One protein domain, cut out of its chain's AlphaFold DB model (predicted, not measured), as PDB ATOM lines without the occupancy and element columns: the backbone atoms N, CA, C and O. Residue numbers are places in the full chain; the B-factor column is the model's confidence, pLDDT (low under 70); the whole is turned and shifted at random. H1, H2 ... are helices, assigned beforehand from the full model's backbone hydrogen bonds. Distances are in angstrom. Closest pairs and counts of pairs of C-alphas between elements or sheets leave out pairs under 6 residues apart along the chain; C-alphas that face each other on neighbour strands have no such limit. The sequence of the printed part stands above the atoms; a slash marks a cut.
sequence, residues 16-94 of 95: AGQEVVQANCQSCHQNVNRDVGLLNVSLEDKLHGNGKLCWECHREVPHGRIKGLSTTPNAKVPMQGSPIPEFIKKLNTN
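Overview. This is residues 16 to 94 of the 95 residues of the protein "Cytochrome c nitrite reductase, small subunit NrfH" of hydrothermal vent metagenome (UniProt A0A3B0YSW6). A small compact head, with H1 along one side of it and the short helices H2, H3 and H4 set over that same helix on one side, gives way to a long tail in which residues 58 to 85 hold no named element. Residues 63 to 94 stick out from the head in a wide open loop and end in a lone helix, H5. The printed part has 79 residues with five named helices, H1 to H5 in chain order, and no named strand; its class is all helix, though 35 of the 79 residues are in named elements, under half. The whole is loose, with a radius of gyration of the C-alphas of 15.7 A, and flat, spanning 43 by 40 by 21 A.

Along the chain. Find C-alpha 16 at (-4.073, -14.484, -0.084); from there H1 runs through residues 16 to 28, 18.7 A long. Next come H2, residues 30 to 35, 8.9 A; H3, residues 43 to 47, 6.4 A; and H4, residues 54 to 57, 6.0 A. H5, residues 86 to 92, is 10.2 A long and ends at C-alpha 92, (-16.964, -36.156, -11.826).

Arrangement. Look at residues 18 to 22 of H1: with these alone it only just touches H3, with 3 pairs of C-alphas within 8 A, the closest being Glu 19 and Leu 43 at 6.0 A. H4 is close to H1 but not clearly touching, its closest C-alphas being Gln 22 and Cys 54 at 6.8 A. H2 is likewise close but not clearly touching, Gln 26 and Asn 33 at 7.2 A. H5 is apart from H1, H2, H3 and H4. Every O i to N i+4 pair is within hydrogen-bond range in H1, H2, H3 and H5; H4 is too short for such a pair.

Size, cuts and confidence. The farthest C-alphas, Ser 70 and Asn 94, are 45.8 A apart. The printed part has no cut. The link from H4 to H5, 28 residues, is long. The pLDDT is under 70 at residues 73 to 81, 83 and 92 to 94.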
ATOM      1  N   ALA A  16      -3.315 -13.868   1.010       95.25
ATOM      2  CA  ALA A  16      -4.073 -14.484  -0.084       95.25
ATOM      3  C   ALA A  16      -4.159 -16.021   0.019       95.25
ATOM      4  O   ALA A  16      -5.172 -16.632  -0.306       95.25
ATOM      5  N   GLY A  17      -3.100 -16.675   0.508       94.94
ATOM      6  CA  GLY A  17      -3.129 -18.112   0.774       94.94
ATOM      7  C   GLY A  17      -4.045 -18.467   1.946       94.94
ATOM      8  O   GLY A  17      -4.752 -19.468   1.884       94.94
ATOM      9  N   GLN A  18      -4.054 -17.648   3.002       95.69
ATOM     10  CA  GLN A  18      -4.902 -17.860   4.176       95.69
ATOM     11  C   GLN A  18      -6.381 -17.771   3.804       95.69
ATOM     12  O   GLN A  18      -7.154 -18.626   4.228       95.69
ATOM     13  N   GLU A  19      -6.753 -16.799   2.971       95.25
ATOM     14  CA  GLU A  19      -8.119 -16.641   2.462       95.25
ATOM     15  C   GLU A  19      -8.577 -17.879   1.689       95.25
ATOM     16  O   GLU A  19      -9.604 -18.475   2.014       95.25
ATOM     17  N   VAL A  20      -7.777 -18.323   0.715       95.25
ATOM     18  CA  VAL A  20      -8.115 -19.482  -0.123       95.25
ATOM     19  C   VAL A  20      -8.187 -20.766   0.703       95.25
ATOM     20  O   VAL A  20      -9.104 -21.567   0.530       95.25
ATOM     21  N   VAL A  21      -7.247 -20.981   1.628       94.94
ATOM     22  CA  VAL A  21      -7.262 -22.172   2.486       94.94
ATOM     23  C   VAL A  21      -8.467 -22.163   3.426       94.94
ATOM     24  O   VAL A  21      -9.122 -23.195   3.557       94.94
ATOM     25  N   GLN A  22      -8.807 -21.021   4.031       95.06
ATOM     26  CA  GLN A  22      -9.989 -20.902   4.889       95.06
ATOM     27  C   GLN A  22     -11.281 -21.177   4.107       95.06
ATOM     28  O   GLN A  22     -12.102 -21.980   4.559       95.06
ATOM     29  N   ALA A  23     -11.426 -20.595   2.914       93.81
ATOM     30  CA  ALA A  23     -12.571 -20.830   2.038       93.81
ATOM     31  C   ALA A  23     -12.691 -22.309   1.627       93.81
ATOM     32  O   ALA A  23     -13.785 -22.874   1.633       93.81
ATOM     33  N   ASN A  24     -11.569 -22.977   1.348       93.00
ATOM     34  CA  ASN A  24     -11.553 -24.408   1.038       93.00
ATOM     35  C   ASN A  24     -11.981 -25.268   2.236       93.00
ATOM     36  O   ASN A  24     -12.746 -26.221   2.065       93.00
ATOM     37  N   CYS A  25     -11.534 -24.930   3.452       92.62
ATOM     38  CA  CYS A  25     -12.009 -25.592   4.667       92.62
ATOM     39  C   CYS A  25     -13.531 -25.445   4.815       92.62
ATOM     40  O   CYS A  25     -14.221 -26.430   5.070       92.62
ATOM     41  N   GLN A  26     -14.063 -24.234   4.625       92.56
ATOM     42  CA  GLN A  26     -15.494 -23.949   4.751       92.56
ATOM     43  C   GLN A  26     -16.330 -24.655   3.681       92.56
ATOM     44  O   GLN A  26     -17.349 -25.251   4.019       92.56
ATOM     45  N   SER A  27     -15.874 -24.651   2.428       92.12
ATOM     46  CA  SER A  27     -16.529 -25.313   1.294       92.12
ATOM     47  C   SER A  27     -16.732 -26.809   1.543       92.12
ATOM     48  O   SER A  27     -17.850 -27.319   1.468       92.12
ATOM     49  N   CYS A  28     -15.668 -27.515   1.932       92.12
ATOM     50  CA  CYS A  28     -15.745 -28.955   2.165       92.12
ATOM     51  C   CYS A  28     -16.483 -29.314   3.466       92.12
ATOM     52  O   CYS A  28     -17.107 -30.371   3.543       92.12
ATOM     53  N   HIS A  29     -16.428 -28.456   4.490       90.62
ATOM     54  CA  HIS A  29     -16.995 -28.731   5.817       90.62
ATOM     55  C   HIS A  29     -18.266 -27.935   6.134       90.62
ATOM     56  O   HIS A  29     -18.649 -27.831   7.301       90.62
ATOM     57  N   GLN A  30     -18.960 -27.413   5.116       90.50
ATOM     58  CA  GLN A  30     -20.096 -26.508   5.308       90.50
ATOM     59  C   GLN A  30     -21.170 -27.092   6.241       90.50
ATOM     60  O   GLN A  30     -21.711 -26.380   7.077       90.50
ATOM     61  N   ASN A  31     -21.474 -28.389   6.131       89.88
ATOM     62  CA  ASN A  31     -22.587 -28.985   6.873       89.88
ATOM     63  C   ASN A  31     -22.290 -28.984   8.376       89.88
ATOM     64  O   ASN A  31     -23.084 -28.482   9.159       89.88
ATOM     65  N   VAL A  32     -21.092 -29.437   8.759       88.44
ATOM     66  CA  VAL A  32     -20.658 -29.461  10.164       88.44
ATOM     67  C   VAL A  32     -20.500 -28.042  10.709       88.44
ATOM     68  O   VAL A  32     -20.902 -27.761  11.833       88.44
ATOM     69  N   ASN A  33     -19.965 -27.121   9.902       89.56
ATOM     70  CA  ASN A  33     -19.791 -25.727  10.309       89.56
ATOM     71  C   ASN A  33     -21.125 -24.992  10.498       89.56
ATOM     72  O   ASN A  33     -21.193 -24.056  11.298       89.56
ATOM     73  N   ARG A  34     -22.181 -25.400   9.778       88.38
ATOM     74  CA  ARG A  34     -23.530 -24.838   9.911       88.38
ATOM     75  C   ARG A  34     -24.099 -25.139  11.288       88.38
ATOM     76  O   ARG A  34     -24.608 -24.230  11.935       88.38
ATOM     77  N   ASP A  35     -23.950 -26.379  11.737       87.62
ATOM     78  CA  ASP A  35     -24.525 -26.860  12.996       87.62
ATOM     79  C   ASP A  35     -23.905 -26.172  14.221       87.62
ATOM     80  O   ASP A  35     -24.559 -26.020  15.250       87.62
ATOM     81  N   VAL A  36     -22.656 -25.712  14.100       84.69
ATOM     82  CA  VAL A  36     -21.912 -25.035  15.179       84.69
ATOM     83  C   VAL A  36     -21.794 -23.517  14.995       84.69
ATOM     84  O   VAL A  36     -21.116 -22.859  15.781       84.69
ATOM     85  N   GLY A  37     -22.425 -22.942  13.965       80.38
ATOM     86  CA  GLY A  37     -22.441 -21.493  13.728       80.38
ATOM     87  C   GLY A  37     -21.106 -20.877  13.279       80.38
ATOM     88  O   GLY A  37     -20.941 -19.664  13.359       80.38
ATOM     89  N   LEU A  38     -20.155 -21.680  12.788       79.88
ATOM     90  CA  LEU A  38     -18.821 -21.224  12.353       79.88
ATOM     91  C   LEU A  38     -18.685 -21.098  10.830       79.88
ATOM     92  O   LEU A  38     -17.578 -20.958  10.309       79.88
ATOM     93  N   LEU A  39     -19.802 -21.153  10.102       78.75
ATOM     94  CA  LEU A  39     -19.804 -21.196   8.639       78.75
ATOM     95  C   LEU A  39     -19.070 -20.013   7.989       78.75
ATOM     96  O   LEU A  39     -18.448 -20.191   6.948       78.75
ATOM     97  N   ASN A  40     -19.121 -18.836   8.620       81.50
ATOM     98  CA  ASN A  40     -18.780 -17.566   7.981       81.50
ATOM     99  C   ASN A  40     -17.533 -16.882   8.552       81.50
ATOM    100  O   ASN A  40     -17.302 -15.729   8.223       81.50
ATOM    101  N   VAL A  41     -16.726 -17.545   9.391       89.44
ATOM    102  CA  VAL A  41     -15.516 -16.903   9.942       89.44
ATOM    103  C   VAL A  41     -14.476 -16.704   8.839       89.44
ATOM    104  O   VAL A  41     -13.818 -17.659   8.413       89.44
ATOM    105  N   SER A  42     -14.331 -15.472   8.370       91.56
ATOM    106  CA  SER A  42     -13.360 -15.072   7.354       91.56
ATOM    107  C   SER A  42     -12.005 -14.682   7.961       91.56
ATOM    108  O   SER A  42     -11.817 -14.639   9.183       91.56
ATOM    109  N   LEU A  43     -11.026 -14.399   7.096       91.50
ATOM    110  CA  LEU A  43      -9.748 -13.831   7.528       91.50
ATOM    111  C   LEU A  43      -9.919 -12.427   8.121       91.50
ATOM    112  O   LEU A  43      -9.306 -12.129   9.146       91.50
ATOM    113  N   GLU A  44     -10.780 -11.608   7.517       92.62
ATOM    114  CA  GLU A  44     -11.117 -10.265   7.990       92.62
ATOM    115  C   GLU A  44     -11.743 -10.313   9.389       92.62
ATOM    116  O   GLU A  44     -11.266  -9.635  10.300       92.62
ATOM    117  N   ASP A  45     -12.708 -11.209   9.621       91.50
ATOM    118  CA  ASP A  45     -13.319 -11.395  10.945       91.50
ATOM    119  C   ASP A  45     -12.262 -11.682  12.011       91.50
ATOM    120  O   ASP A  45     -12.247 -11.067  13.080       91.50
ATOM    121  N   LYS A  46     -11.316 -12.574  11.698       92.06
ATOM    122  CA  LYS A  46     -10.202 -12.894  12.591       92.06
ATOM    123  C   LYS A  46      -9.295 -11.682  12.840       92.06
ATOM    124  O   LYS A  46      -8.802 -11.529  13.958       92.06
ATOM    125  N   LEU A  47      -9.047 -10.825  11.847       90.25
ATOM    126  CA  LEU A  47      -8.258  -9.596  12.031       90.25
ATOM    127  C   LEU A  47      -8.960  -8.602  12.968       90.25
ATOM    128  O   LEU A  47      -8.287  -7.924  13.743       90.25
ATOM    129  N   HIS A  48     -10.292  -8.590  12.966       92.44
ATOM    130  CA  HIS A  48     -11.119  -7.802  13.881       92.44
ATOM    131  C   HIS A  48     -11.404  -8.489  15.230       92.44
ATOM    132  O   HIS A  48     -12.107  -7.930  16.067       92.44
ATOM    133  N   GLY A  49     -10.841  -9.679  15.475       88.25
ATOM    134  CA  GLY A  49     -11.022 -10.435  16.721       88.25
ATOM    135  C   GLY A  49     -12.336 -11.222  16.809       88.25
ATOM    136  O   GLY A  49     -12.628 -11.816  17.847       88.25
ATOM    137  N   ASN A  50     -13.101 -11.284  15.722       89.25
ATOM    138  CA  ASN A  50     -14.410 -11.925  15.628       89.25
ATOM    139  C   ASN A  50     -14.302 -13.391  15.181       89.25
ATOM    140  O   ASN A  50     -14.927 -13.819  14.215       89.25
ATOM    141  N   GLY A  51     -13.503 -14.188  15.891       88.62
ATOM    142  CA  GLY A  51     -13.402 -15.629  15.659       88.62
ATOM    143  C   GLY A  51     -11.978 -16.129  15.442       88.62
ATOM    144  O   GLY A  51     -10.997 -15.432  15.697       88.62
ATOM    145  N   LYS A  52     -11.878 -17.393  15.028       91.75
ATOM    146  CA  LYS A  52     -10.620 -18.111  14.806       91.75
ATOM    147  C   LYS A  52     -10.665 -18.841  13.473       91.75
ATOM    148  O   LYS A  52     -11.693 -19.414  13.117       91.75
ATOM    149  N   LEU A  53      -9.536 -18.878  12.776       94.06
ATOM    150  CA  LEU A  53      -9.399 -19.668  11.552       94.06
ATOM    151  C   LEU A  53      -9.326 -21.157  11.886       94.06
ATOM    152  O   LEU A  53      -8.880 -21.546  12.970       94.06
ATOM    153  N   CYS A  54      -9.714 -22.005  10.931       93.62
ATOM    154  CA  CYS A  54      -9.861 -23.448  11.144       93.62
ATOM    155  C   CYS A  54      -8.615 -24.073  11.799       93.62
ATOM    156  O   CYS A  54      -8.706 -24.836  12.763       93.62
ATOM    157  N   TRP A  55      -7.425 -23.706  11.325       93.00
ATOM    158  CA  TRP A  55      -6.158 -24.270  11.794       93.00
ATOM    159  C   TRP A  55      -5.634 -23.701  13.118       93.00
ATOM    160  O   TRP A  55      -4.645 -24.214  13.642       93.00
ATOM    161  N   GLU A  56      -6.262 -22.672  13.690       92.25
ATOM    162  CA  GLU A  56      -5.911 -22.208  15.040       92.25
ATOM    163  C   GLU A  56      -6.357 -23.218  16.105       92.25
ATOM    164  O   GLU A  56      -5.676 -23.402  17.117       92.25
ATOM    165  N   CYS A  57      -7.452 -23.935  15.834       91.81
ATOM    166  CA  CYS A  57      -7.892 -25.095  16.605       91.81
ATOM    167  C   CYS A  57      -7.337 -26.401  16.008       91.81
ATOM    168  O   CYS A  57      -6.733 -27.203  16.726       91.81
ATOM    169  N   HIS A  58      -7.442 -26.588  14.688       92.12
ATOM    170  CA  HIS A  58      -6.944 -27.769  13.971       92.12
ATOM    171  C   HIS A  58      -5.444 -27.670  13.646       92.12
ATOM    172  O   HIS A  58      -5.022 -27.728  12.492       92.12
ATOM    173  N   ARG A  59      -4.625 -27.528  14.692       90.44
ATOM    174  CA  ARG A  59      -3.193 -27.184  14.600       90.44
ATOM    175  C   ARG A  59      -2.320 -28.198  13.857       90.44
ATOM    176  O   ARG A  59      -1.251 -27.823  13.388       90.44
ATOM    177  N   GLU A  60      -2.759 -29.450  13.742       89.12
ATOM    178  CA  GLU A  60      -2.015 -30.504  13.037       89.12
ATOM    179  C   GLU A  60      -2.296 -30.543  11.527       89.12
ATOM    180  O   GLU A  60      -1.520 -31.132  10.779       89.12
ATOM    181  N   VAL A  61      -3.388 -29.925  11.062       90.50
ATOM    182  CA  VAL A  61      -3.816 -30.020   9.656       90.50
ATOM    183  C   VAL A  61      -2.820 -29.342   8.707       90.50
ATOM    184  O   VAL A  61      -2.399 -29.983   7.742       90.50
ATOM    185  N   PRO A  62      -2.362 -28.096   8.948       86.88
ATOM    186  CA  PRO A  62      -1.373 -27.474   8.081       86.88
ATOM    187  C   PRO A  62       0.027 -27.948   8.468       86.88
ATOM    188  O   PRO A  62       0.727 -27.282   9.235       86.88
ATOM    189  N   HIS A  63       0.427 -29.080   7.890       85.44
ATOM    190  CA  HIS A  63       1.775 -29.653   7.970       85.44
ATOM    191  C   HIS A  63       2.254 -29.980   9.394       85.44
ATOM    192  O   HIS A  63       3.442 -29.864   9.689       85.44
ATOM    193  N   GLY A  64       1.340 -30.399  10.273       81.69
ATOM    194  CA  GLY A  64       1.661 -30.755  11.650       81.69
ATOM    195  C   GLY A  64       1.974 -29.559  12.551       81.69
ATOM    196  O   GLY A  64       1.988 -28.389  12.155       81.69
ATOM    197  N   ARG A  65       2.230 -29.877  13.817       82.88
ATOM    198  CA  ARG A  65       2.516 -28.909  14.878       82.88
ATOM    199  C   ARG A  65       3.865 -28.211  14.788       82.88
ATOM    200  O   ARG A  65       3.985 -27.049  15.176       82.88
ATOM    201  N   ILE A  66       4.886 -28.951  14.369       82.38
ATOM    202  CA  ILE A  66       6.281 -28.518  14.409       82.38
ATOM    203  C   ILE A  66       6.670 -28.068  13.008       82.38
ATOM    204  O   ILE A  66       6.605 -28.845  12.061       82.38
ATOM    205  N   LYS A  67       7.064 -26.802  12.882       81.44
ATOM    206  CA  LYS A  67       7.397 -26.172  11.602       81.44
ATOM    207  C   LYS A  67       8.791 -25.583  11.726       81.44
ATOM    208  O   LYS A  67       9.049 -24.837  12.669       81.44
ATOM    209  N   GLY A  68       9.682 -25.930  10.805       84.94
ATOM    210  CA  GLY A  68      11.085 -25.547  10.912       84.94
ATOM    211  C   GLY A  68      11.964 -26.190   9.847       84.94
ATOM    212  O   GLY A  68      11.791 -27.365   9.521       84.94
ATOM    213  N   LEU A  69      12.963 -25.459   9.351       81.81
ATOM    214  CA  LEU A  69      14.011 -26.043   8.503       81.81
ATOM    215  C   LEU A  69      14.829 -27.094   9.268       81.81
ATOM    216  O   LEU A  69      15.151 -28.144   8.719       81.81
ATOM    217  N   SER A  70      15.106 -26.856  10.555       83.25
ATOM    218  CA  SER A  70      15.837 -27.801  11.412       83.25
ATOM    219  C   SER A  70      15.042 -29.060  11.759       83.25
ATOM    220  O   SER A  70      15.628 -30.112  11.984       83.25
ATOM    221  N   THR A  71      13.713 -28.961  11.814       80.50
ATOM    222  CA  THR A  71      12.821 -30.075  12.184       80.50
ATOM    223  C   THR A  71      12.408 -30.911  10.979       80.50
ATOM    224  O   THR A  71      11.938 -32.032  11.137       80.50
ATOM    225  N   THR A  72      12.605 -30.374   9.775       76.12
ATOM    226  CA  THR A  72      12.265 -31.009   8.496       76.12
ATOM    227  C   THR A  72      13.426 -30.852   7.497       76.12
ATOM    228  O   THR A  72      13.262 -30.263   6.424       76.12
ATOM    229  N   PRO A  73      14.640 -31.330   7.843       68.06
ATOM    230  CA  PRO A  73      15.820 -31.137   7.008       68.06
ATOM    231  C   PRO A  73      15.674 -31.914   5.696       68.06
ATOM    232  O   PRO A  73      15.292 -33.082   5.693       68.06
ATOM    233  N   ASN A  74      16.004 -31.274   4.571       67.44
ATOM    234  CA  ASN A  74      15.916 -31.869   3.231       67.44
ATOM    235  C   ASN A  74      14.533 -32.453   2.901       67.44
ATOM    236  O   ASN A  74      14.463 -33.505   2.265       67.44
ATOM    237  N   ALA A  75      13.447 -31.798   3.334       66.75
ATOM    238  CA  ALA A  75      12.082 -32.221   3.040       66.75
ATOM    239  C   ALA A  75      11.838 -32.305   1.519       66.75
ATOM    240  O   ALA A  75      11.382 -31.361   0.876       66.75
ATOM    241  N   LYS A  76      12.145 -33.462   0.930       62.00
ATOM    242  CA  LYS A  76      11.679 -33.874  -0.390       62.00
ATOM    243  C   LYS A  76      10.243 -34.318  -0.193       62.00
ATOM    244  O   LYS A  76       9.989 -35.486   0.083       62.00
ATOM    245  N   VAL A  77       9.319 -33.366  -0.234       59.84
ATOM    246  CA  VAL A  77       7.895 -33.684  -0.159       59.84
ATOM    247  C   VAL A  77       7.553 -34.423  -1.457       59.84
ATOM    248  O   VAL A  77       7.692 -33.821  -2.525       59.84
ATOM    249  N   PRO A  78       7.179 -35.719  -1.427       60.41
ATOM    250  CA  PRO A  78       6.641 -36.356  -2.621       60.41
ATOM    251  C   PRO A  78       5.439 -35.535  -3.087       60.41
ATOM    252  O   PRO A  78       4.685 -35.030  -2.251       60.41
ATOM    253  N   MET A  79       5.287 -35.362  -4.404       55.78
ATOM    254  CA  MET A  79       4.161 -34.614  -4.962       55.78
ATOM    255  C   MET A  79       2.878 -35.153  -4.333       55.78
ATOM    256  O   MET A  79       2.614 -36.356  -4.398       55.78
ATOM    257  N   GLN A  80       2.156 -34.283  -3.627       60.56
ATOM    258  CA  GLN A  80       0.998 -34.703  -2.853       60.56
ATOM    259  C   GLN A  80       0.004 -35.362  -3.811       60.56
ATOM    260  O   GLN A  80      -0.271 -34.836  -4.894       60.56
ATOM    261  N   GLY A  81      -0.512 -36.531  -3.424       64.50
ATOM    262  CA  GLY A  81      -1.647 -37.129  -4.117       64.50
ATOM    263  C   GLY A  81      -2.799 -36.126  -4.178       64.50
ATOM    264  O   GLY A  81      -2.854 -35.182  -3.388       64.50
ATOM    265  N   SER A  82      -3.710 -36.307  -5.134       70.94
ATOM    266  CA  SER A  82      -4.840 -35.390  -5.291       70.94
ATOM    267  C   SER A  82      -5.544 -35.173  -3.943       70.94
ATOM    268  O   SER A  82      -5.912 -36.159  -3.305       70.94
ATOM    269  N   PRO A  83      -5.761 -33.912  -3.523       67.81
ATOM    270  CA  PRO A  83      -6.442 -33.606  -2.263       67.81
ATOM    271  C   PRO A  83      -7.923 -34.009  -2.297       67.81
ATOM    272  O   PRO A  83      -8.612 -33.951  -1.285       67.81
ATOM    273  N   ILE A  84      -8.411 -34.403  -3.474       73.56
ATOM    274  CA  ILE A  84      -9.768 -34.848  -3.722       73.56
ATOM    275  C   ILE A  84      -9.838 -36.352  -3.415       73.56
ATOM    276  O   ILE A  84      -9.177 -37.138  -4.108       73.56
ATOM    277  N   PRO A  85     -10.652 -36.774  -2.431       75.56
ATOM    278  CA  PRO A  85     -10.902 -38.185  -2.168       75.56
ATOM    279  C   PRO A  85     -11.386 -38.923  -3.422       75.56
ATOM    280  O   PRO A  85     -12.107 -38.355  -4.247       75.56
ATOM    281  N   GLU A  86     -11.053 -40.211  -3.552       83.00
ATOM    282  CA  GLU A  86     -11.401 -40.986  -4.755       83.00
ATOM    283  C   GLU A  86     -12.894 -40.975  -5.086       83.00
ATOM    284  O   GLU A  86     -13.260 -40.992  -6.259       83.00
ATOM    285  N   PHE A  87     -13.765 -40.933  -4.076       80.56
ATOM    286  CA  PHE A  87     -15.206 -40.930  -4.309       80.56
ATOM    287  C   PHE A  87     -15.671 -39.664  -5.048       80.56
ATOM    288  O   PHE A  87     -16.487 -39.776  -5.955       80.56
ATOM    289  N   ILE A  88     -15.100 -38.486  -4.757       76.06
ATOM    290  CA  ILE A  88     -15.425 -37.246  -5.484       76.06
ATOM    291  C   ILE A  88     -14.880 -37.304  -6.913       76.06
ATOM    292  O   ILE A  88     -15.567 -36.898  -7.847       76.06
ATOM    293  N   LYS A  89     -13.681 -37.870  -7.114       78.50
ATOM    294  CA  LYS A  89     -13.151 -38.084  -8.470       78.50
ATOM    295  C   LYS A  89     -14.087 -38.939  -9.322       78.50
ATOM    296  O   LYS A  89     -14.333 -38.583 -10.466       78.50
ATOM    297  N   LYS A  90     -14.621 -40.026  -8.751       83.56
ATOM    298  CA  LYS A  90     -15.538 -40.948  -9.442       83.56
ATOM    299  C   LYS A  90     -16.872 -40.292  -9.814       83.56
ATOM    300  O   LYS A  90     -17.433 -40.636 -10.847       83.56
ATOM    301  N   LEU A  91     -17.360 -39.344  -9.011       79.94
ATOM    302  CA  LEU A  91     -18.585 -38.593  -9.314       79.94
ATOM    303  C   LEU A  91     -18.418 -37.669 -10.530       79.94
ATOM    304  O   LEU A  91     -19.348 -37.540 -11.317       79.94
ATOM    305  N   ASN A  92     -17.231 -37.085 -10.722       66.50
ATOM    306  CA  ASN A  92     -16.964 -36.156 -11.826       66.50
ATOM    307  C   ASN A  92     -16.632 -36.838 -13.165       66.50
ATOM    308  O   ASN A  92     -16.684 -36.181 -14.197       66.50
ATOM    309  N   THR A  93     -16.268 -38.124 -13.169       62.91
ATOM    310  CA  THR A  93     -15.944 -38.893 -14.390       62.91
ATOM    311  C   THR A  93     -17.142 -39.583 -15.044       62.91
ATOM    312  O   THR A  93     -16.996 -40.118 -16.136       62.91
ATOM    313  N   ASN A  94     -18.303 -39.609 -14.386       54.28
ATOM    314  CA  ASN A  94     -19.509 -40.292 -14.874       54.28
ATOM    315  C   ASN A  94     -20.503 -39.334 -15.563       54.28
ATOM    316  O   ASN A  94     -21.701 -39.613 -15.586       54.28
TER     317      ASN A  94